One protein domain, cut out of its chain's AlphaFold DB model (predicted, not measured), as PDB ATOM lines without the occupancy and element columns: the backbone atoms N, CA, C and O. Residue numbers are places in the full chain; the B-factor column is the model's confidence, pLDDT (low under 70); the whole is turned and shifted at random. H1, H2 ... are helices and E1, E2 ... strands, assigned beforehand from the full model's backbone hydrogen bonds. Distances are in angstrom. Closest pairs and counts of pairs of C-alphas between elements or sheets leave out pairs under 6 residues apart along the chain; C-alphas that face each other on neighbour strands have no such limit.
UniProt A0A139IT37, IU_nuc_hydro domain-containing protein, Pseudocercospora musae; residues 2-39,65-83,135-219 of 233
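This is residues 2 to 39, 65 to 83 and 135 to 219 of the 233 residues of the protein "IU_nuc_hydro domain-containing protein" of Pseudocercospora musae (UniProt A0A139IT37). Little regular structure: mostly loops around two small antiparallel strand pairs, E1 with E4 and hairpin E2 and E3; H2 packs on E2, H3 and H4 lie toward one end, H5 in a long loop at the other. The 142 printed residues, 50 in named elements, run H1 H2 H3 H4 E1 E2 E3 H5 E4, class mixed. It is compact, radius of gyration of the C-alphas 16.1 A, spanning 52 by 35 by 33 A.

From H2, residues 20 to 28, look to E2, residues 159 to 161: closest C-alphas Ala 24 and Val 161, 5.3 A. E2 and E3, residues 172 to 174, have N 160 and O 173 at 2.9 A, within hydrogen-bond range; E1, residues 152 to 157, and E4, residues 205 to 210, have N 154 and O 207 at 2.8 A.

Find H1, residues 14 to 18, starting at C-alpha 14 (116.199, 60.383, 65.488); H3 is residues 76 to 79, H4 135 to 144, 14.9 A, H5 187 to 190. E4, 15.2 A, ends at C-alpha 210 (119.424, 72.481, 81.919).

Cuts leave C-alphas 39 and 65 17.5 A apart, 83 and 135 9.1 A. Residues 216 to 217 have pLDDT under 70.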
ATOM      1  N   LEU A   2     126.988  65.749  75.938       85.69
ATOM      2  CA  LEU A   2     126.325  65.697  74.618       85.69
ATOM      3  C   LEU A   2     126.605  64.349  73.933       85.69
ATOM      4  O   LEU A   2     127.774  63.947  73.899       85.69
ATOM      5  N   ASN A   3     125.562  63.739  73.362       86.25
ATOM      6  CA  ASN A   3     125.522  62.418  72.713       86.25
ATOM      7  C   ASN A   3     125.723  61.228  73.665       86.25
ATOM      8  O   ASN A   3     126.160  60.172  73.210       86.25
ATOM      9  N   LEU A   4     125.461  61.358  74.971       83.88
ATOM     10  CA  LEU A   4     125.447  60.168  75.839       83.88
ATOM     11  C   LEU A   4     124.155  59.378  75.676       83.88
ATOM     12  O   LEU A   4     124.136  58.161  75.844       83.88
ATOM     13  N   ARG A   5     123.073  60.101  75.402       78.06
ATOM     14  CA  ARG A   5     121.744  59.561  75.166       78.06
ATOM     15  C   ARG A   5     121.440  59.634  73.679       78.06
ATOM     16  O   ARG A   5     121.546  60.713  73.107       78.06
ATOM     17  N   ASN A   6     121.098  58.502  73.065       74.50
ATOM     18  CA  ASN A   6     120.781  58.404  71.642       74.50
ATOM     19  C   ASN A   6     119.696  57.343  71.424       74.50
ATOM     20  O   ASN A   6     119.729  56.288  72.054       74.50
ATOM     21  N   GLN A   7     118.728  57.637  70.553       72.62
ATOM     22  CA  GLN A   7     117.495  56.845  70.434       72.62
ATOM     23  C   GLN A   7     117.439  55.939  69.208       72.62
ATOM     24  O   GLN A   7     116.743  54.929  69.244       72.62
ATOM     25  N   ILE A   8     118.144  56.287  68.127       87.56
ATOM     26  CA  ILE A   8     118.061  55.539  66.863       87.56
ATOM     27  C   ILE A   8     119.339  54.762  66.547       87.56
ATOM     28  O   ILE A   8     119.282  53.636  66.062       87.56
ATOM     29  N   THR A   9     120.499  55.338  66.857       89.81
ATOM     30  CA  THR A   9     121.804  54.672  66.790       89.81
ATOM     31  C   THR A   9     122.579  54.979  68.068       89.81
ATOM     32  O   THR A   9     122.174  55.864  68.818       89.81
ATOM     33  N   PRO A  10     123.723  54.324  68.331       90.00
ATOM     34  CA  PRO A  10     124.522  54.622  69.519       90.00
ATOM     35  C   PRO A  10     125.013  56.072  69.630       90.00
ATOM     36  O   PRO A  10     125.441  56.461  70.714       90.00
ATOM     37  N   CYS A  11     124.982  56.861  68.546       90.94
ATOM     38  CA  CYS A  11     125.574  58.204  68.489       90.94
ATOM     39  C   CYS A  11     124.635  59.312  67.986       90.94
ATOM     40  O   CYS A  11     125.052  60.469  67.986       90.94
ATOM     41  N   ALA A  12     123.426  58.982  67.520       93.56
ATOM     42  CA  ALA A  12     122.527  59.957  66.908       93.56
ATOM     43  C   ALA A  12     121.111  59.929  67.492       93.56
ATOM     44  O   ALA A  12     120.545  58.877  67.809       93.56
ATOM     45  N   GLU A  13     120.524  61.118  67.571       94.44
ATOM     46  CA  GLU A  13     119.101  61.331  67.823       94.44
ATOM     47  C   GLU A  13     118.305  61.170  66.513       94.44
ATOM     48  O   GLU A  13     118.845  61.356  65.416       94.44
ATOM     49  N   PHE A  14     117.036  60.768  66.622       94.50
ATOM     50  CA  PHE A  14     116.199  60.383  65.488       94.50
ATOM     51  C   PHE A  14     116.063  61.480  64.426       94.50
ATOM     52  O   PHE A  14     116.339  61.210  63.257       94.50
ATOM     53  N   ASN A  15     115.690  62.706  64.805       95.62
ATOM     54  CA  ASN A  15     115.448  63.788  63.847       95.62
ATOM     55  C   ASN A  15     116.716  64.154  63.066       95.62
ATOM     56  O   ASN A  15     116.670  64.349  61.852       95.62
ATOM     57  N   THR A  16     117.868  64.189  63.740       95.31
ATOM     58  CA  THR A  16     119.149  64.487  63.072       95.31
ATOM     59  C   THR A  16     119.643  63.319  62.222       95.31
ATOM     60  O   THR A  16     120.248  63.528  61.174       95.31
ATOM     61  N   PHE A  17     119.391  62.076  62.632       94.75
ATOM     62  CA  PHE A  17     119.730  60.900  61.831       94.75
ATOM     63  C   PHE A  17     118.856  60.762  60.580       94.75
ATOM     64  O   PHE A  17     119.348  60.316  59.540       94.75
ATOM     65  N   ALA A  18     117.572  61.113  60.693       93.50
ATOM     66  CA  ALA A  18     116.601  61.021  59.611       93.50
ATOM     67  C   ALA A  18     117.028  61.875  58.409       93.50
ATOM     68  O   ALA A  18     116.968  61.394  57.277       93.50
ATOM     69  N   ASP A  19     117.539  63.086  58.661       92.75
ATOM     70  CA  ASP A  19     118.155  63.929  57.633       92.75
ATOM     71  C   ASP A  19     119.346  64.738  58.180       92.75
ATOM     72  O   ASP A  19     119.254  65.919  58.538       92.75
ATOM     73  N   SER A  20     120.510  64.084  58.215       93.88
ATOM     74  CA  SER A  20     121.757  64.685  58.699       93.88
ATOM     75  C   SER A  20     122.224  65.859  57.837       93.88
ATOM     76  O   SER A  20     122.838  66.798  58.352       93.88
ATOM     77  N   TYR A  21     121.921  65.843  56.535       91.75
ATOM     78  CA  TYR A  21     122.290  66.915  55.615       91.75
ATOM     79  C   TYR A  21     121.425  68.151  55.835       91.75
ATOM     80  O   TYR A  21     121.972  69.251  55.932       91.75
ATOM     81  N   ALA A  22     120.105  68.002  55.963       91.25
ATOM     82  CA  ALA A  22     119.227  69.120  56.293       91.25
ATOM     83  C   ALA A  22     119.611  69.749  57.638       91.25
ATOM     84  O   ALA A  22     119.750  70.973  57.711       91.25
ATOM     85  N   ALA A  23     119.883  68.933  58.663       94.94
ATOM     86  CA  ALA A  23     120.346  69.418  59.963       94.94
ATOM     87  C   ALA A  23     121.666  70.206  59.851       94.94
ATOM     88  O   ALA A  23     121.751  71.345  60.315       94.94
ATOM     89  N   ALA A  24     122.677  69.659  59.163       95.19
ATOM     90  CA  ALA A  24     123.956  70.341  58.946       95.19
ATOM     91  C   ALA A  24     123.786  71.686  58.217       95.19
ATOM     92  O   ALA A  24     124.367  72.697  58.619       95.19
ATOM     93  N   ARG A  25     122.955  71.722  57.166       93.00
ATOM     94  CA  ARG A  25     122.673  72.941  56.395       93.00
ATOM     95  C   ARG A  25     121.933  73.996  57.211       93.00
ATOM     96  O   ARG A  25     122.263  75.180  57.101       93.00
ATOM     97  N   LEU A  26     120.952  73.586  58.016       93.75
ATOM     98  CA  LEU A  26     120.219  74.475  58.917       93.75
ATOM     99  C   LEU A  26     121.182  75.119  59.917       93.75
ATOM    100  O   LEU A  26     121.180  76.335  60.092       93.75
ATOM    101  N   TYR A  27     122.055  74.319  60.526       96.19
ATOM    102  CA  TYR A  27     123.022  74.798  61.508       96.19
ATOM    103  C   TYR A  27     124.090  75.698  60.893       96.19
ATOM    104  O   TYR A  27     124.483  76.676  61.528       96.19
ATOM    105  N   ALA A  28     124.477  75.475  59.635       94.56
ATOM    106  CA  ALA A  28     125.349  76.394  58.905       94.56
ATOM    107  C   ALA A  28     124.783  77.827  58.822       94.56
ATOM    108  O   ALA A  28     125.557  78.784  58.835       94.56
ATOM    109  N   LEU A  29     123.451  78.011  58.851       93.94
ATOM    110  CA  LEU A  29     122.822  79.346  58.799       93.94
ATOM    111  C   LEU A  29     123.065  80.166  60.076       93.94
ATOM    112  O   LEU A  29     122.826  81.376  60.098       93.94
ATOM    113  N   THR A  30     123.520  79.517  61.149       94.94
ATOM    114  CA  THR A  30     123.916  80.181  62.399       94.94
ATOM    115  C   THR A  30     125.332  80.761  62.318       94.94
ATOM    116  O   THR A  30     125.694  81.639  63.101       94.94
ATOM    117  N   SER A  31     126.148  80.305  61.362       93.25
ATOM    118  CA  SER A  31     127.526  80.758  61.193       93.25
ATOM    119  C   SER A  31     127.593  82.191  60.647       93.25
ATOM    120  O   SER A  31     126.779  82.574  59.803       93.25
ATOM    121  N   PRO A  32     128.599  82.998  61.033       89.25
ATOM    122  CA  PRO A  32     128.934  84.221  60.299       89.25
ATOM    123  C   PRO A  32     129.418  83.949  58.866       89.25
ATOM    124  O   PRO A  32     129.333  84.840  58.026       89.25
ATOM    125  N   ARG A  33     129.918  82.739  58.580       89.75
ATOM    126  CA  ARG A  33     130.315  82.290  57.240       89.75
ATOM    127  C   ARG A  33     129.751  80.890  56.993       89.75
ATOM    128  O   ARG A  33     130.478  79.914  57.184       89.75
ATOM    129  N   PRO A  34     128.484  80.772  56.571       90.44
ATOM    130  CA  PRO A  34     127.815  79.478  56.433       90.44
ATOM    131  C   PRO A  34     128.549  78.452  55.571       90.44
ATOM    132  O   PRO A  34     128.614  77.278  55.918       90.44
ATOM    133  N   SER A  35     129.205  78.899  54.498       89.12
ATOM    134  CA  SER A  35     130.029  78.040  53.638       89.12
ATOM    135  C   SER A  35     131.166  77.323  54.378       89.12
ATOM    136  O   SER A  35     131.684  76.332  53.876       89.12
ATOM    137  N   SER A  36     131.555  77.783  55.574       89.62
ATOM    138  CA  SER A  36     132.602  77.155  56.386       89.62
ATOM    139  C   SER A  36     132.184  75.852  57.074       89.62
ATOM    140  O   SER A  36     133.059  75.106  57.511       89.62
ATOM    141  N   THR A  37     130.882  75.579  57.175       91.50
ATOM    142  CA  THR A  37     130.323  74.399  57.859       91.50
ATOM    143  C   THR A  37     129.289  73.650  57.028       91.50
ATOM    144  O   THR A  37     128.645  72.729  57.532       91.50
ATOM    145  N   MET A  38     129.138  74.018  55.755       89.81
ATOM    146  CA  MET A  38     128.287  73.286  54.830       89.81
ATOM    147  C   MET A  38     128.730  71.821  54.735       89.81
ATOM    148  O   MET A  38     129.933  71.556  54.642       89.81
ATOM    149  N   PRO A  39     127.783  70.867  54.755       88.94
ATOM    150  CA  PRO A  39     128.120  69.467  54.559       88.94
ATOM    151  C   PRO A  39     128.648  69.235  53.134       88.94
ATOM    152  O   PRO A  39     128.403  70.066  52.250       88.94
ATOM    153  N   LEU A  65     123.175  85.929  53.704       81.75
ATOM    154  CA  LEU A  65     122.042  85.847  54.626       81.75
ATOM    155  C   LEU A  65     121.647  87.247  55.089       81.75
ATOM    156  O   LEU A  65     122.494  88.003  55.558       81.75
ATOM    157  N   SER A  66     120.352  87.573  55.029       87.88
ATOM    158  CA  SER A  66     119.824  88.830  55.584       87.88
ATOM    159  C   SER A  66     119.990  88.911  57.105       87.88
ATOM    160  O   SER A  66     120.113  89.995  57.670       87.88
ATOM    161  N   ARG A  67     120.009  87.753  57.773       91.25
ATOM    162  CA  ARG A  67     120.347  87.583  59.187       91.25
ATOM    163  C   ARG A  67     120.824  86.161  59.442       91.25
ATOM    164  O   ARG A  67     120.396  85.232  58.759       91.25
ATOM    165  N   ARG A  68     121.644  85.982  60.478       91.69
ATOM    166  CA  ARG A  68     121.963  84.642  60.984       91.69
ATOM    167  C   ARG A  68     120.732  84.027  61.637       91.69
ATOM    168  O   ARG A  68     119.975  84.723  62.321       91.69
ATOM    169  N   LEU A  69     120.555  82.729  61.435       94.62
ATOM    170  CA  LEU A  69     119.549  81.965  62.156       94.62
ATOM    171  C   LEU A  69     119.970  81.860  63.628       94.62
ATOM    172  O   LEU A  69     121.138  81.611  63.919       94.62
ATOM    173  N   LYS A  70     119.023  82.052  64.548       95.50
ATOM    174  CA  LYS A  70     119.211  81.727  65.965       95.50
ATOM    175  C   LYS A  70     118.599  80.357  66.217       95.50
ATOM    176  O   LYS A  70     117.434  80.153  65.882       95.50
ATOM    177  N   VAL A  71     119.386  79.443  66.768       96.94
ATOM    178  CA  VAL A  71     118.961  78.072  67.060       96.94
ATOM    179  C   VAL A  71     119.375  77.737  68.481       96.94
ATOM    180  O   VAL A  71     120.561  77.825  68.794       96.94
ATOM    181  N   THR A  72     118.408  77.296  69.284       97.25
ATOM    182  CA  THR A  72     118.661  76.656  70.575       97.25
ATOM    183  C   THR A  72     118.388  75.162  70.444       97.25
ATOM    184  O   THR A  72     117.247  74.749  70.246       97.25
ATOM    185  N   LEU A  73     119.431  74.343  70.539       97.25
ATOM    186  CA  LEU A  73     119.349  72.891  70.472       97.25
ATOM    187  C   LEU A  73     118.989  72.294  71.835       97.25
ATOM    188  O   LEU A  73     119.626  72.594  72.845       97.25
ATOM    189  N   PHE A  74     118.031  71.371  71.837       96.44
ATOM    190  CA  PHE A  74     117.625  70.586  72.999       96.44
ATOM    191  C   PHE A  74     118.023  69.118  72.797       96.44
ATOM    192  O   PHE A  74     117.260  68.353  72.209       96.44
ATOM    193  N   PRO A  75     119.226  68.707  73.236       94.81
ATOM    194  CA  PRO A  75     119.691  67.342  73.028       94.81
ATOM    195  C   PRO A  75     118.946  66.348  73.930       94.81
ATOM    196  O   PRO A  75     118.408  66.714  74.982       94.81
ATOM    197  N   LEU A  76     118.986  65.066  73.556       94.00
ATOM    198  CA  LEU A  76     118.430  63.964  74.352       94.00
ATOM    199  C   LEU A  76     118.985  63.917  75.772       94.00
ATOM    200  O   LEU A  76     118.247  63.644  76.712       94.00
ATOM    201  N   ASP A  77     120.257  64.285  75.946       91.38
ATOM    202  CA  ASP A  77     120.901  64.375  77.257       91.38
ATOM    203  C   ASP A  77     120.124  65.248  78.260       91.38
ATOM    204  O   ASP A  77     120.272  65.059  79.467       91.38
ATOM    205  N   ILE A  78     119.301  66.187  77.776       92.69
ATOM    206  CA  ILE A  78     118.407  67.019  78.591       92.69
ATOM    207  C   ILE A  78     116.963  66.541  78.507       92.69
ATOM    208  O   ILE A  78     116.303  66.383  79.536       92.69
ATOM    209  N   THR A  79     116.445  66.314  77.303       93.62
ATOM    210  CA  THR A  79     115.015  66.040  77.128       93.62
ATOM    211  C   THR A  79     114.588  64.695  77.724       93.62
ATOM    212  O   THR A  79     113.488  64.599  78.258       93.62
ATOM    213  N   GLU A  80     115.470  63.690  77.765       92.00
ATOM    214  CA  GLU A  80     115.185  62.392  78.400       92.00
ATOM    215  C   GLU A  80     114.969  62.472  79.916       92.00
ATOM    216  O   GLU A  80     114.352  61.581  80.497       92.00
ATOM    217  N   GLN A  81     115.450  63.535  80.566       91.44
ATOM    218  CA  GLN A  81     115.256  63.747  82.005       91.44
ATOM    219  C   GLN A  81     113.817  64.168  82.346       91.44
ATOM    220  O   GLN A  81     113.430  64.187  83.513       91.44
ATOM    221  N   HIS A  82     113.019  64.524  81.339       94.06
ATOM    222  CA  HIS A  82     111.685  65.081  81.501       94.06
ATOM    223  C   HIS A  82     110.655  64.007  81.178       94.06
ATOM    224  O   HIS A  82     110.330  63.769  80.017       94.06
ATOM    225  N   ILE A  83     110.162  63.337  82.216       94.00
ATOM    226  CA  ILE A  83     109.324  62.147  82.073       94.00
ATOM    227  C   ILE A  83     107.904  62.431  82.563       94.00
ATOM    228  O   ILE A  83     107.704  63.021  83.626       94.00
ATOM    229  N   HIS A 135     110.234  64.952  74.824       94.88
ATOM    230  CA  HIS A 135     111.166  65.636  73.916       94.88
ATOM    231  C   HIS A 135     110.595  66.929  73.348       94.88
ATOM    232  O   HIS A 135     111.021  68.021  73.729       94.88
ATOM    233  N   ASP A 136     109.588  66.806  72.491       96.06
ATOM    234  CA  ASP A 136     109.001  67.953  71.811       96.06
ATOM    235  C   ASP A 136     108.284  68.899  72.785       96.06
ATOM    236  O   ASP A 136     108.522  70.107  72.694       96.06
ATOM    237  N   PRO A 137     107.494  68.419  73.777       95.62
ATOM    238  CA  PRO A 137     106.838  69.312  74.729       95.62
ATOM    239  C   PRO A 137     107.808  70.224  75.491       95.62
ATOM    240  O   PRO A 137     107.473  71.382  75.737       95.62
ATOM    241  N   LEU A 138     109.019  69.756  75.821       94.56
ATOM    242  CA  LEU A 138     110.025  70.601  76.471       94.56
ATOM    243  C   LEU A 138     110.509  71.733  75.553       94.56
ATOM    244  O   LEU A 138     110.679  72.864  76.010       94.56
ATOM    245  N   THR A 139     110.706  71.451  74.261       95.56
ATOM    246  CA  THR A 139     111.115  72.476  73.284       95.56
ATOM    247  C   THR A 139     110.015  73.512  73.054       95.56
ATOM    248  O   THR A 139     110.295  74.708  73.000       95.56
ATOM    249  N   ILE A 140     108.749  73.077  73.012       95.12
ATOM    250  CA  ILE A 140     107.589  73.970  72.896       95.12
ATOM    251  C   ILE A 140     107.485  74.851  74.141       95.12
ATOM    252  O   ILE A 140     107.304  76.061  74.020       95.12
ATOM    253  N   TRP A 141     107.663  74.271  75.332       92.31
ATOM    254  CA  TRP A 141     107.668  75.024  76.583       92.31
ATOM    255  C   TRP A 141     108.735  76.123  76.592       92.31
ATOM    256  O   TRP A 141     108.427  77.255  76.957       92.31
ATOM    257  N   TYR A 142     109.954  75.834  76.129       93.75
ATOM    258  CA  TYR A 142     111.000  76.850  75.978       93.75
ATOM    259  C   TYR A 142     110.583  77.987  75.036       93.75
ATOM    260  O   TYR A 142     110.743  79.155  75.380       93.75
ATOM    261  N   CYS A 143     109.992  77.663  73.883       93.50
ATOM    262  CA  CYS A 143     109.518  78.663  72.923       93.50
ATOM    263  C   CYS A 143     108.364  79.526  73.462       93.50
ATOM    264  O   CYS A 143     108.209  80.671  73.044       93.50
ATOM    265  N   MET A 144     107.547  78.982  74.367       91.12
ATOM    266  CA  MET A 144     106.428  79.690  74.999       91.12
ATOM    267  C   MET A 144     106.819  80.443  76.274       91.12
ATOM    268  O   MET A 144     106.034  81.256  76.767       91.12
ATOM    269  N   ALA A 145     107.990  80.159  76.845       85.44
ATOM    270  CA  ALA A 145     108.404  80.727  78.116       85.44
ATOM    271  C   ALA A 145     108.554  82.253  78.003       85.44
ATOM    272  O   ALA A 145     109.317  82.772  77.191       85.44
ATOM    273  N   THR A 146     107.839  82.989  78.857       78.88
ATOM    274  CA  THR A 146     107.921  84.458  78.920       78.88
ATOM    275  C   THR A 146     109.212  84.945  79.576       78.88
ATOM    276  O   THR A 146     109.606  86.095  79.396       78.88
ATOM    277  N   THR A 147     109.877  84.067  80.331       83.69
ATOM    278  CA  THR A 147     111.190  84.290  80.931       83.69
ATOM    279  C   THR A 147     112.085  83.074  80.730       83.69
ATOM    280  O   THR A 147     111.623  81.933  80.757       83.69
ATOM    281  N   LEU A 148     113.386  83.328  80.586       84.56
ATOM    282  CA  LEU A 148     114.416  82.294  80.531       84.56
ATOM    283  C   LEU A 148     115.011  81.968  81.915       84.56
ATOM    284  O   LEU A 148     115.992  81.234  82.003       84.56
ATOM    285  N   THR A 149     114.423  82.473  83.007       87.88
ATOM    286  CA  THR A 149     114.845  82.135  84.375       87.88
ATOM    287  C   THR A 149     114.858  80.619  84.587       87.88
ATOM    288  O   THR A 149     113.866  79.944  84.329       87.88
ATOM    289  N   GLY A 150     115.978  80.086  85.087       88.31
ATOM    290  CA  GLY A 150     116.151  78.659  85.386       88.31
ATOM    291  C   GLY A 150     116.611  77.801  84.202       88.31
ATOM    292  O   GLY A 150     117.047  76.672  84.415       88.31
ATOM    293  N   TRP A 151     116.584  78.325  82.975       92.44
ATOM    294  CA  TRP A 151     117.200  77.664  81.829       92.44
ATOM    295  C   TRP A 151     118.717  77.846  81.857       92.44
ATOM    296  O   TRP A 151     119.222  78.938  82.115       92.44
ATOM    297  N   GLN A 152     119.450  76.776  81.565       94.12
ATOM    298  CA  GLN A 152     120.903  76.805  81.427       94.12
ATOM    299  C   GLN A 152     121.249  76.587  79.961       94.12
ATOM    300  O   GLN A 152     120.930  75.538  79.400       94.12
ATOM    301  N   ILE A 153     121.887  77.580  79.348       95.19
ATOM    302  CA  ILE A 153     122.208  77.594  77.924       95.19
ATOM    303  C   ILE A 153     123.719  77.753  77.757       95.19
ATOM    304  O   ILE A 153     124.321  78.670  78.310       95.19
ATOM    305  N   SER A 154     124.336  76.851  76.996       95.62
ATOM    306  CA  SER A 154     125.687  77.042  76.462       95.62
ATOM    307  C   SER A 154     125.571  77.802  75.148       95.62
ATOM    308  O   SER A 154     125.030  77.266  74.186       95.62
ATOM    309  N   GLU A 155     126.014  79.053  75.117       96.06
ATOM    310  CA  GLU A 155     125.795  79.937  73.970       96.06
ATOM    311  C   GLU A 155     126.880  79.802  72.895       96.06
ATOM    312  O   GLU A 155     128.055  79.582  73.197       96.06
ATOM    313  N   ASN A 156     126.498  80.053  71.638       95.19
ATOM    314  CA  ASN A 156     127.420  80.222  70.508       95.19
ATOM    315  C   ASN A 156     128.411  79.055  70.272       95.19
ATOM    316  O   ASN A 156     129.533  79.274  69.804       95.19
ATOM    317  N   GLU A 157     128.011  77.814  70.549       95.62
ATOM    318  CA  GLU A 157     128.837  76.629  70.323       95.62
ATOM    319  C   GLU A 157     128.992  76.321  68.818       95.62
ATOM    320  O   GLU A 157     128.023  76.321  68.050       95.62
ATOM    321  N   ASP A 158     130.226  75.995  68.398       96.62
ATOM    322  CA  ASP A 158     130.496  75.395  67.083       96.62
ATOM    323  C   ASP A 158     130.122  73.909  67.123       96.62
ATOM    324  O   ASP A 158     130.967  73.031  67.311       96.62
ATOM    325  N   LEU A 159     128.819  73.659  67.008       96.50
ATOM    326  CA  LEU A 159     128.230  72.331  66.925       96.50
ATOM    327  C   LEU A 159     127.936  71.988  65.466       96.50
ATOM    328  O   LEU A 159     127.200  72.702  64.782       96.50
ATOM    329  N   ARG A 160     128.498  70.879  64.989       96.88
ATOM    330  CA  ARG A 160     128.326  70.375  63.616       96.88
ATOM    331  C   ARG A 160     127.661  69.004  63.617       96.88
ATOM    332  O   ARG A 160     127.545  68.381  64.665       96.88
ATOM    333  N   VAL A 161     127.229  68.535  62.452       97.00
ATOM    334  CA  VAL A 161     126.586  67.223  62.289       97.00
ATOM    335  C   VAL A 161     127.457  66.354  61.391       97.00
ATOM    336  O   VAL A 161     127.829  66.776  60.296       97.00
ATOM    337  N   GLU A 162     127.779  65.143  61.841       95.56
ATOM    338  CA  GLU A 162     128.382  64.121  60.983       95.56
ATOM    339  C   GLU A 162     127.330  63.597  59.998       95.56
ATOM    340  O   GLU A 162     126.247  63.161  60.388       95.56
ATOM    341  N   THR A 163     127.624  63.646  58.702       93.75
ATOM    342  CA  THR A 163     126.626  63.415  57.644       93.75
ATOM    343  C   THR A 163     126.792  62.087  56.920       93.75
ATOM    344  O   THR A 163     125.843  61.630  56.283       93.75
ATOM    345  N   SER A 164     127.952  61.442  57.049       89.12
ATOM    346  CA  SER A 164     128.390  60.359  56.164       89.12
ATOM    347  C   SER A 164     128.922  59.112  56.876       89.12
ATOM    348  O   SER A 164     128.900  58.030  56.293       89.12
ATOM    349  N   GLY A 165     129.386  59.228  58.123       91.19
ATOM    350  CA  GLY A 165     130.004  58.109  58.834       91.19
ATOM    351  C   GLY A 165     129.067  56.910  59.032       91.19
ATOM    352  O   GLY A 165     127.935  57.070  59.482       91.19
ATOM    353  N   GLN A 166     129.561  55.693  58.770       92.12
ATOM    354  CA  GLN A 166     128.787  54.443  58.879       92.12
ATOM    355  C   GLN A 166     128.095  54.274  60.244       92.12
ATOM    356  O   GLN A 166     126.954  53.825  60.309       92.12
ATOM    357  N   TRP A 167     128.778  54.656  61.326       93.56
ATOM    358  CA  TRP A 167     128.285  54.515  62.703       93.56
ATOM    359  C   TRP A 167     127.911  55.842  63.363       93.56
ATOM    360  O   TRP A 167     127.234  55.859  64.386       93.56
ATOM    361  N   THR A 168     128.360  56.953  62.785       94.62
ATOM    362  CA  THR A 168     128.305  58.287  63.391       94.62
ATOM    363  C   THR A 168     127.427  59.261  62.618       94.62
ATOM    364  O   THR A 168     127.281  60.400  63.050       94.62
ATOM    365  N   ARG A 169     126.807  58.850  61.504       94.44
ATOM    366  CA  ARG A 169     125.821  59.677  60.797       94.44
ATOM    367  C   ARG A 169     124.760  60.182  61.776       94.44
ATOM    368  O   ARG A 169     124.187  59.396  62.519       94.44
ATOM    369  N   GLY A 170     124.502  61.485  61.752       95.06
ATOM    370  CA  GLY A 170     123.562  62.175  62.634       95.06
ATOM    371  C   GLY A 170     124.137  62.585  63.996       95.06
ATOM    372  O   GLY A 170     123.438  63.229  64.770       95.06
ATOM    373  N   MET A 171     125.392  62.244  64.304       96.12
ATOM    374  CA  MET A 171     126.040  62.621  65.561       96.12
ATOM    375  C   MET A 171     126.378  64.113  65.590       96.12
ATOM    376  O   MET A 171     126.900  64.662  64.614       96.12
ATOM    377  N   TYR A 172     126.174  64.757  66.742       96.31
ATOM    378  CA  TYR A 172     126.661  66.115  66.973       96.31
ATOM    379  C   TYR A 172     128.161  66.127  67.286       96.31
ATOM    380  O   TYR A 172     128.636  65.406  68.158       96.31
ATOM    381  N   VAL A 173     128.926  66.982  66.619       95.81
ATOM    382  CA  VAL A 173     130.379  67.089  66.784       95.81
ATOM    383  C   VAL A 173     130.721  68.466  67.335       95.81
ATOM    384  O   VAL A 173     130.318  69.480  66.769       95.81
ATOM    385  N   ILE A 174     131.476  68.491  68.432       94.50
ATOM    386  CA  ILE A 174     132.000  69.704  69.068       94.50
ATOM    387  C   ILE A 174     133.491  69.498  69.321       94.50
ATOM    388  O   ILE A 174     133.898  68.446  69.821       94.50
ATOM    389  N   ASP A 175     134.298  70.518  69.035       93.94
ATOM    390  CA  ASP A 175     135.703  70.533  69.432       93.94
ATOM    391  C   ASP A 175     135.838  70.808  70.937       93.94
ATOM    392  O   ASP A 175     135.596  71.917  71.408       93.94
ATOM    393  N   ARG A 176     136.224  69.779  71.697       92.56
ATOM    394  CA  ARG A 176     136.438  69.850  73.153       92.56
ATOM    395  C   ARG A 176     137.910  70.026  73.538       92.56
ATOM    396  O   ARG A 176     138.243  69.961  74.720       92.56
ATOM    397  N   ARG A 177     138.812  70.187  72.566       93.19
ATOM    398  CA  ARG A 177     140.245  70.355  72.839       93.19
ATOM    399  C   ARG A 177     140.490  71.711  73.496       93.19
ATOM    400  O   ARG A 177     139.876  72.711  73.137       93.19
ATOM    401  N   THR A 178     141.471  71.784  74.388       90.75
ATOM    402  CA  THR A 178     141.912  73.026  75.052       90.75
ATOM    403  C   THR A 178     142.838  73.858  74.154       90.75
ATOM    404  O   THR A 178     143.909  74.311  74.555       90.75
ATOM    405  N   ARG A 179     142.450  74.029  72.885       91.38
ATOM    406  CA  ARG A 179     143.202  74.776  71.873       91.38
ATOM    407  C   ARG A 179     142.715  76.223  71.813       91.38
ATOM    408  O   ARG A 179     141.515  76.483  71.818       91.38
ATOM    409  N   LYS A 180     143.652  77.167  71.694       90.56
ATOM    410  CA  LYS A 180     143.329  78.581  71.463       90.56
ATOM    411  C   LYS A 180     142.635  78.744  70.104       90.56
ATOM    412  O   LYS A 180     143.053  78.122  69.126       90.56
ATOM    413  N   LYS A 181     141.601  79.589  70.055       91.69
ATOM    414  CA  LYS A 181     140.988  80.019  68.795       91.69
ATOM    415  C   LYS A 181     141.958  80.914  68.009       91.69
ATOM    416  O   LYS A 181     142.710  81.684  68.604       91.69
ATOM    417  N   LEU A 182     141.947  80.769  66.690       90.75
ATOM    418  CA  LEU A 182     142.827  81.455  65.751       90.75
ATOM    419  C   LEU A 182     142.096  82.646  65.126       90.75
ATOM    420  O   LEU A 182     140.951  82.518  64.667       90.75
ATOM    421  N   GLU A 183     142.785  83.781  65.105       89.38
ATOM    422  CA  GLU A 183     142.350  84.996  64.418       89.38
ATOM    423  C   GLU A 183     142.597  84.891  62.904       89.38
ATOM    424  O   GLU A 183     143.227  83.958  62.402       89.38
ATOM    425  N   GLU A 184     142.064  85.839  62.138       80.50
ATOM    426  CA  GLU A 184     142.319  85.886  60.698       80.50
ATOM    427  C   GLU A 184     143.775  86.278  60.404       80.50
ATOM    428  O   GLU A 184     144.305  87.210  61.000       80.50
ATOM    429  N   GLY A 185     144.415  85.563  59.475       80.44
ATOM    430  CA  GLY A 185     145.829  85.762  59.150       80.44
ATOM    431  C   GLY A 185     146.804  85.041  60.087       80.44
ATOM    432  O   GLY A 185     148.010  85.176  59.900       80.44
ATOM    433  N   ASP A 186     146.310  84.263  61.057       85.31
ATOM    434  CA  ASP A 186     147.163  83.425  61.901       85.31
ATOM    435  C   ASP A 186     147.907  82.379  61.038       85.31
ATOM    436  O   ASP A 186     147.250  81.627  60.304       85.31
ATOM    437  N   PRO A 187     149.253  82.303  61.096       81.56
ATOM    438  CA  PRO A 187     150.038  81.337  60.322       81.56
ATOM    439  C   PRO A 187     149.637  79.880  60.579       81.56
ATOM    440  O   PRO A 187     149.721  79.044  59.681       81.56
ATOM    441  N   GLU A 188     149.147  79.580  61.784       80.56
ATOM    442  CA  GLU A 188     148.721  78.237  62.179       80.56
ATOM    443  C   GLU A 188     147.338  77.866  61.620       80.56
ATOM    444  O   GLU A 188     146.929  76.709  61.695       80.56
ATOM    445  N   ALA A 189     146.602  78.804  61.007       80.25
ATOM    446  CA  ALA A 189     145.272  78.530  60.457       80.25
ATOM    447  C   ALA A 189     145.287  77.462  59.349       80.25
ATOM    448  O   ALA A 189     144.279  76.785  59.139       80.25
ATOM    449  N   GLY A 190     146.417  77.289  58.654       78.50
ATOM    450  CA  GLY A 190     146.584  76.272  57.613       78.50
ATOM    451  C   GLY A 190     146.643  74.833  58.138       78.50
ATOM    452  O   GLY A 190     146.352  73.909  57.381       78.50
ATOM    453  N   SER A 191     146.982  74.624  59.417       84.56
ATOM    454  CA  SER A 191     147.075  73.287  60.024       84.56
ATOM    455  C   SER A 191     145.754  72.817  60.664       84.56
ATOM    456  O   SER A 191     145.570  71.622  60.929       84.56
ATOM    457  N   ASP A 192     144.796  73.730  60.860       88.44
ATOM    458  CA  ASP A 192     143.489  73.463  61.464       88.44
ATOM    459  C   ASP A 192     142.482  72.880  60.457       88.44
ATOM    460  O   ASP A 192     141.669  73.571  59.831       88.44
ATOM    461  N   HIS A 193     142.524  71.557  60.314       87.62
ATOM    462  CA  HIS A 193     141.628  70.808  59.441       87.62
ATOM    463  C   HIS A 193     140.165  71.009  59.850       87.62
ATOM    464  O   HIS A 193     139.767  70.688  60.967       87.62
ATOM    465  N   GLY A 194     139.344  71.525  58.933       87.12
ATOM    466  CA  GLY A 194     137.934  71.819  59.202       87.12
ATOM    467  C   GLY A 194     137.685  73.154  59.915       87.12
ATOM    468  O   GLY A 194     136.532  73.458  60.219       87.12
ATOM    469  N   LYS A 195     138.715  73.983  60.133       91.75
ATOM    470  CA  LYS A 195     138.583  75.356  60.659       91.75
ATOM    471  C   LYS A 195     137.883  75.433  62.028       91.75
ATOM    472  O   LYS A 195     137.130  76.377  62.275       91.75
ATOM    473  N   TRP A 196     138.071  74.438  62.897       94.25
ATOM    474  CA  TRP A 196     137.461  74.370  64.235       94.25
ATOM    475  C   TRP A 196     137.969  75.451  65.188       94.25
ATOM    476  O   TRP A 196     137.255  75.887  66.092       94.25
ATOM    477  N   LEU A 197     139.207  75.897  65.007       94.00
ATOM    478  CA  LEU A 197     139.831  76.927  65.823       94.00
ATOM    479  C   LEU A 197     139.520  78.337  65.310       94.00
ATOM    480  O   LEU A 197     139.706  79.297  66.046       94.00
ATOM    481  N   SER A 198     139.006  78.497  64.092       91.88
ATOM    482  CA  SER A 198     138.734  79.816  63.509       91.88
ATOM    483  C   SER A 198     137.581  80.550  64.209       91.88
ATOM    484  O   SER A 198     136.451  80.067  64.236       91.88
ATOM    485  N   VAL A 199     137.819  81.787  64.664       90.38
ATOM    486  CA  VAL A 199     136.771  82.640  65.274       90.38
ATOM    487  C   VAL A 199     135.695  83.109  64.285       90.38
ATOM    488  O   VAL A 199     134.593  83.480  64.687       90.38
ATOM    489  N   LYS A 200     135.990  83.079  62.980       88.75
ATOM    490  CA  LYS A 200     135.077  83.485  61.895       88.75
ATOM    491  C   LYS A 200     134.401  82.303  61.194       88.75
ATOM    492  O   LYS A 200     133.628  82.519  60.263       88.75
ATOM    493  N   SER A 201     134.745  81.070  61.552       91.50
ATOM    494  CA  SER A 201     134.138  79.858  60.989       91.50
ATOM    495  C   SER A 201     133.311  79.150  62.060       91.50
ATOM    496  O   SER A 201     133.224  79.622  63.203       91.50
ATOM    497  N   GLY A 202     132.686  78.038  61.690       94.31
ATOM    498  CA  GLY A 202     131.920  77.244  62.640       94.31
ATOM    499  C   GLY A 202     130.499  77.763  62.829       94.31
ATOM    500  O   GLY A 202     130.181  78.900  62.465       94.31
ATOM    501  N   ASN A 203     129.656  76.937  63.424       96.81
ATOM    502  CA  ASN A 203     128.279  77.293  63.741       96.81
ATOM    503  C   ASN A 203     128.198  78.126  65.040       96.81
ATOM    504  O   ASN A 203     129.191  78.276  65.753       96.81
ATOM    505  N   ARG A 204     127.044  78.739  65.313       96.19
ATOM    506  CA  ARG A 204     126.738  79.497  66.540       96.19
ATOM    507  C   ARG A 204     125.403  79.012  67.096       96.19
ATOM    508  O   ARG A 204     124.390  79.697  66.973       96.19
ATOM    509  N   LEU A 205     125.399  77.790  67.619       97.38
ATOM    510  CA  LEU A 205     124.213  77.223  68.250       97.38
ATOM    511  C   LEU A 205     124.243  77.525  69.734       97.38
ATOM    512  O   LEU A 205     125.270  77.369  70.389       97.38
ATOM    513  N   ASP A 206     123.083  77.863  70.262       97.38
ATOM    514  CA  ASP A 206     122.850  77.770  71.685       97.38
ATOM    515  C   ASP A 206     122.456  76.321  71.987       97.38
ATOM    516  O   ASP A 206     121.708  75.700  71.232       97.38
ATOM    517  N   ARG A 207     122.964  75.734  73.065       96.62
ATOM    518  CA  ARG A 207     122.599  74.379  73.487       96.62
ATOM    519  C   ARG A 207     122.035  74.418  74.890       96.62
ATOM    520  O   ARG A 207     122.700  74.852  75.827       96.62
ATOM    521  N   CYS A 208     120.824  73.902  75.042       95.81
ATOM    522  CA  CYS A 208     120.227  73.692  76.345       95.81
ATOM    523  C   CYS A 208     121.039  72.645  77.120       95.81
ATOM    524  O   CYS A 208     121.306  71.546  76.626       95.81
ATOM    525  N   THR A 209     121.458  73.007  78.331       94.38
ATOM    526  CA  THR A 209     122.171  72.142  79.280       94.38
ATOM    527  C   THR A 209     121.417  71.928  80.581       94.38
ATOM    528  O   THR A 209     121.859  71.132  81.404       94.38
ATOM    529  N   GLY A 210     120.286  72.605  80.756       93.06
ATOM    530  CA  GLY A 210     119.424  72.481  81.919       93.06
ATOM    531  C   GLY A 210     118.138  73.275  81.729       93.06
ATOM    532  O   GLY A 210     118.101  74.279  81.017       93.06
ATOM    533  N   SER A 211     117.081  72.807  82.375       91.19
ATOM    534  CA  SER A 211     115.771  73.448  82.441       91.19
ATOM    535  C   SER A 211     115.432  73.844  83.887       91.19
ATOM    536  O   SER A 211     116.028  73.301  84.828       91.19
ATOM    537  N   PRO A 212     114.416  74.700  84.096       87.94
ATOM    538  CA  PRO A 212     113.906  74.999  85.435       87.94
ATOM    539  C   PRO A 212     113.563  73.735  86.245       87.94
ATOM    540  O   PRO A 212     113.835  73.653  87.442       87.94
ATOM    541  N   GLN A 213     113.034  72.701  85.585       84.06
ATOM    542  CA  GLN A 213     112.643  71.445  86.225       84.06
ATOM    543  C   GLN A 213     113.839  70.551  86.578       84.06
ATOM    544  O   GLN A 213     113.800  69.873  87.603       84.06
ATOM    545  N   THR A 214     114.941  70.605  85.821       78.06
ATOM    546  CA  THR A 214     116.189  69.920  86.220       78.06
ATOM    547  C   THR A 214     116.844  70.537  87.462       78.06
ATOM    548  O   THR A 214     117.626  69.869  88.131       78.06
ATOM    549  N   ALA A 215     116.486  71.775  87.821       73.75
ATOM    550  CA  ALA A 215     116.923  72.437  89.052       73.75
ATOM    551  C   ALA A 215     116.021  72.132  90.272       73.75
ATOM    552  O   ALA A 215     116.173  72.762  91.317       73.75
ATOM    553  N   GLY A 216     115.088  71.175  90.153       68.25
ATOM    554  CA  GLY A 216     114.258  70.688  91.262       68.25
ATOM    555  C   GLY A 216     112.947  71.445  91.490       68.25
ATOM    556  O   GLY A 216     112.324  71.261  92.531       68.25
ATOM    557  N   GLN A 217     112.510  72.292  90.549       64.12
ATOM    558  CA  GLN A 217     111.368  73.189  90.775       64.12
ATOM    559  C   GLN A 217     109.977  72.539  90.636       64.12
ATOM    560  O   GLN A 217     109.028  73.134  91.122       64.12
ATOM    561  N   GLN A 218     109.857  71.355  90.016       78.81
ATOM    562  CA  GLN A 218     108.693  70.435  89.951       78.81
ATOM    563  C   GLN A 218     108.966  69.433  88.810       78.81
ATOM    564  O   GLN A 218     109.699  69.758  87.874       78.81
ATOM    565  N   ALA A 219     108.382  68.229  88.826       87.06
ATOM    566  CA  ALA A 219     108.480  67.317  87.682       87.06
ATOM    567  C   ALA A 219     107.755  67.897  86.449       87.06
ATOM    568  O   ALA A 219     106.574  68.235  86.511       87.06
TER     569      ALA A 219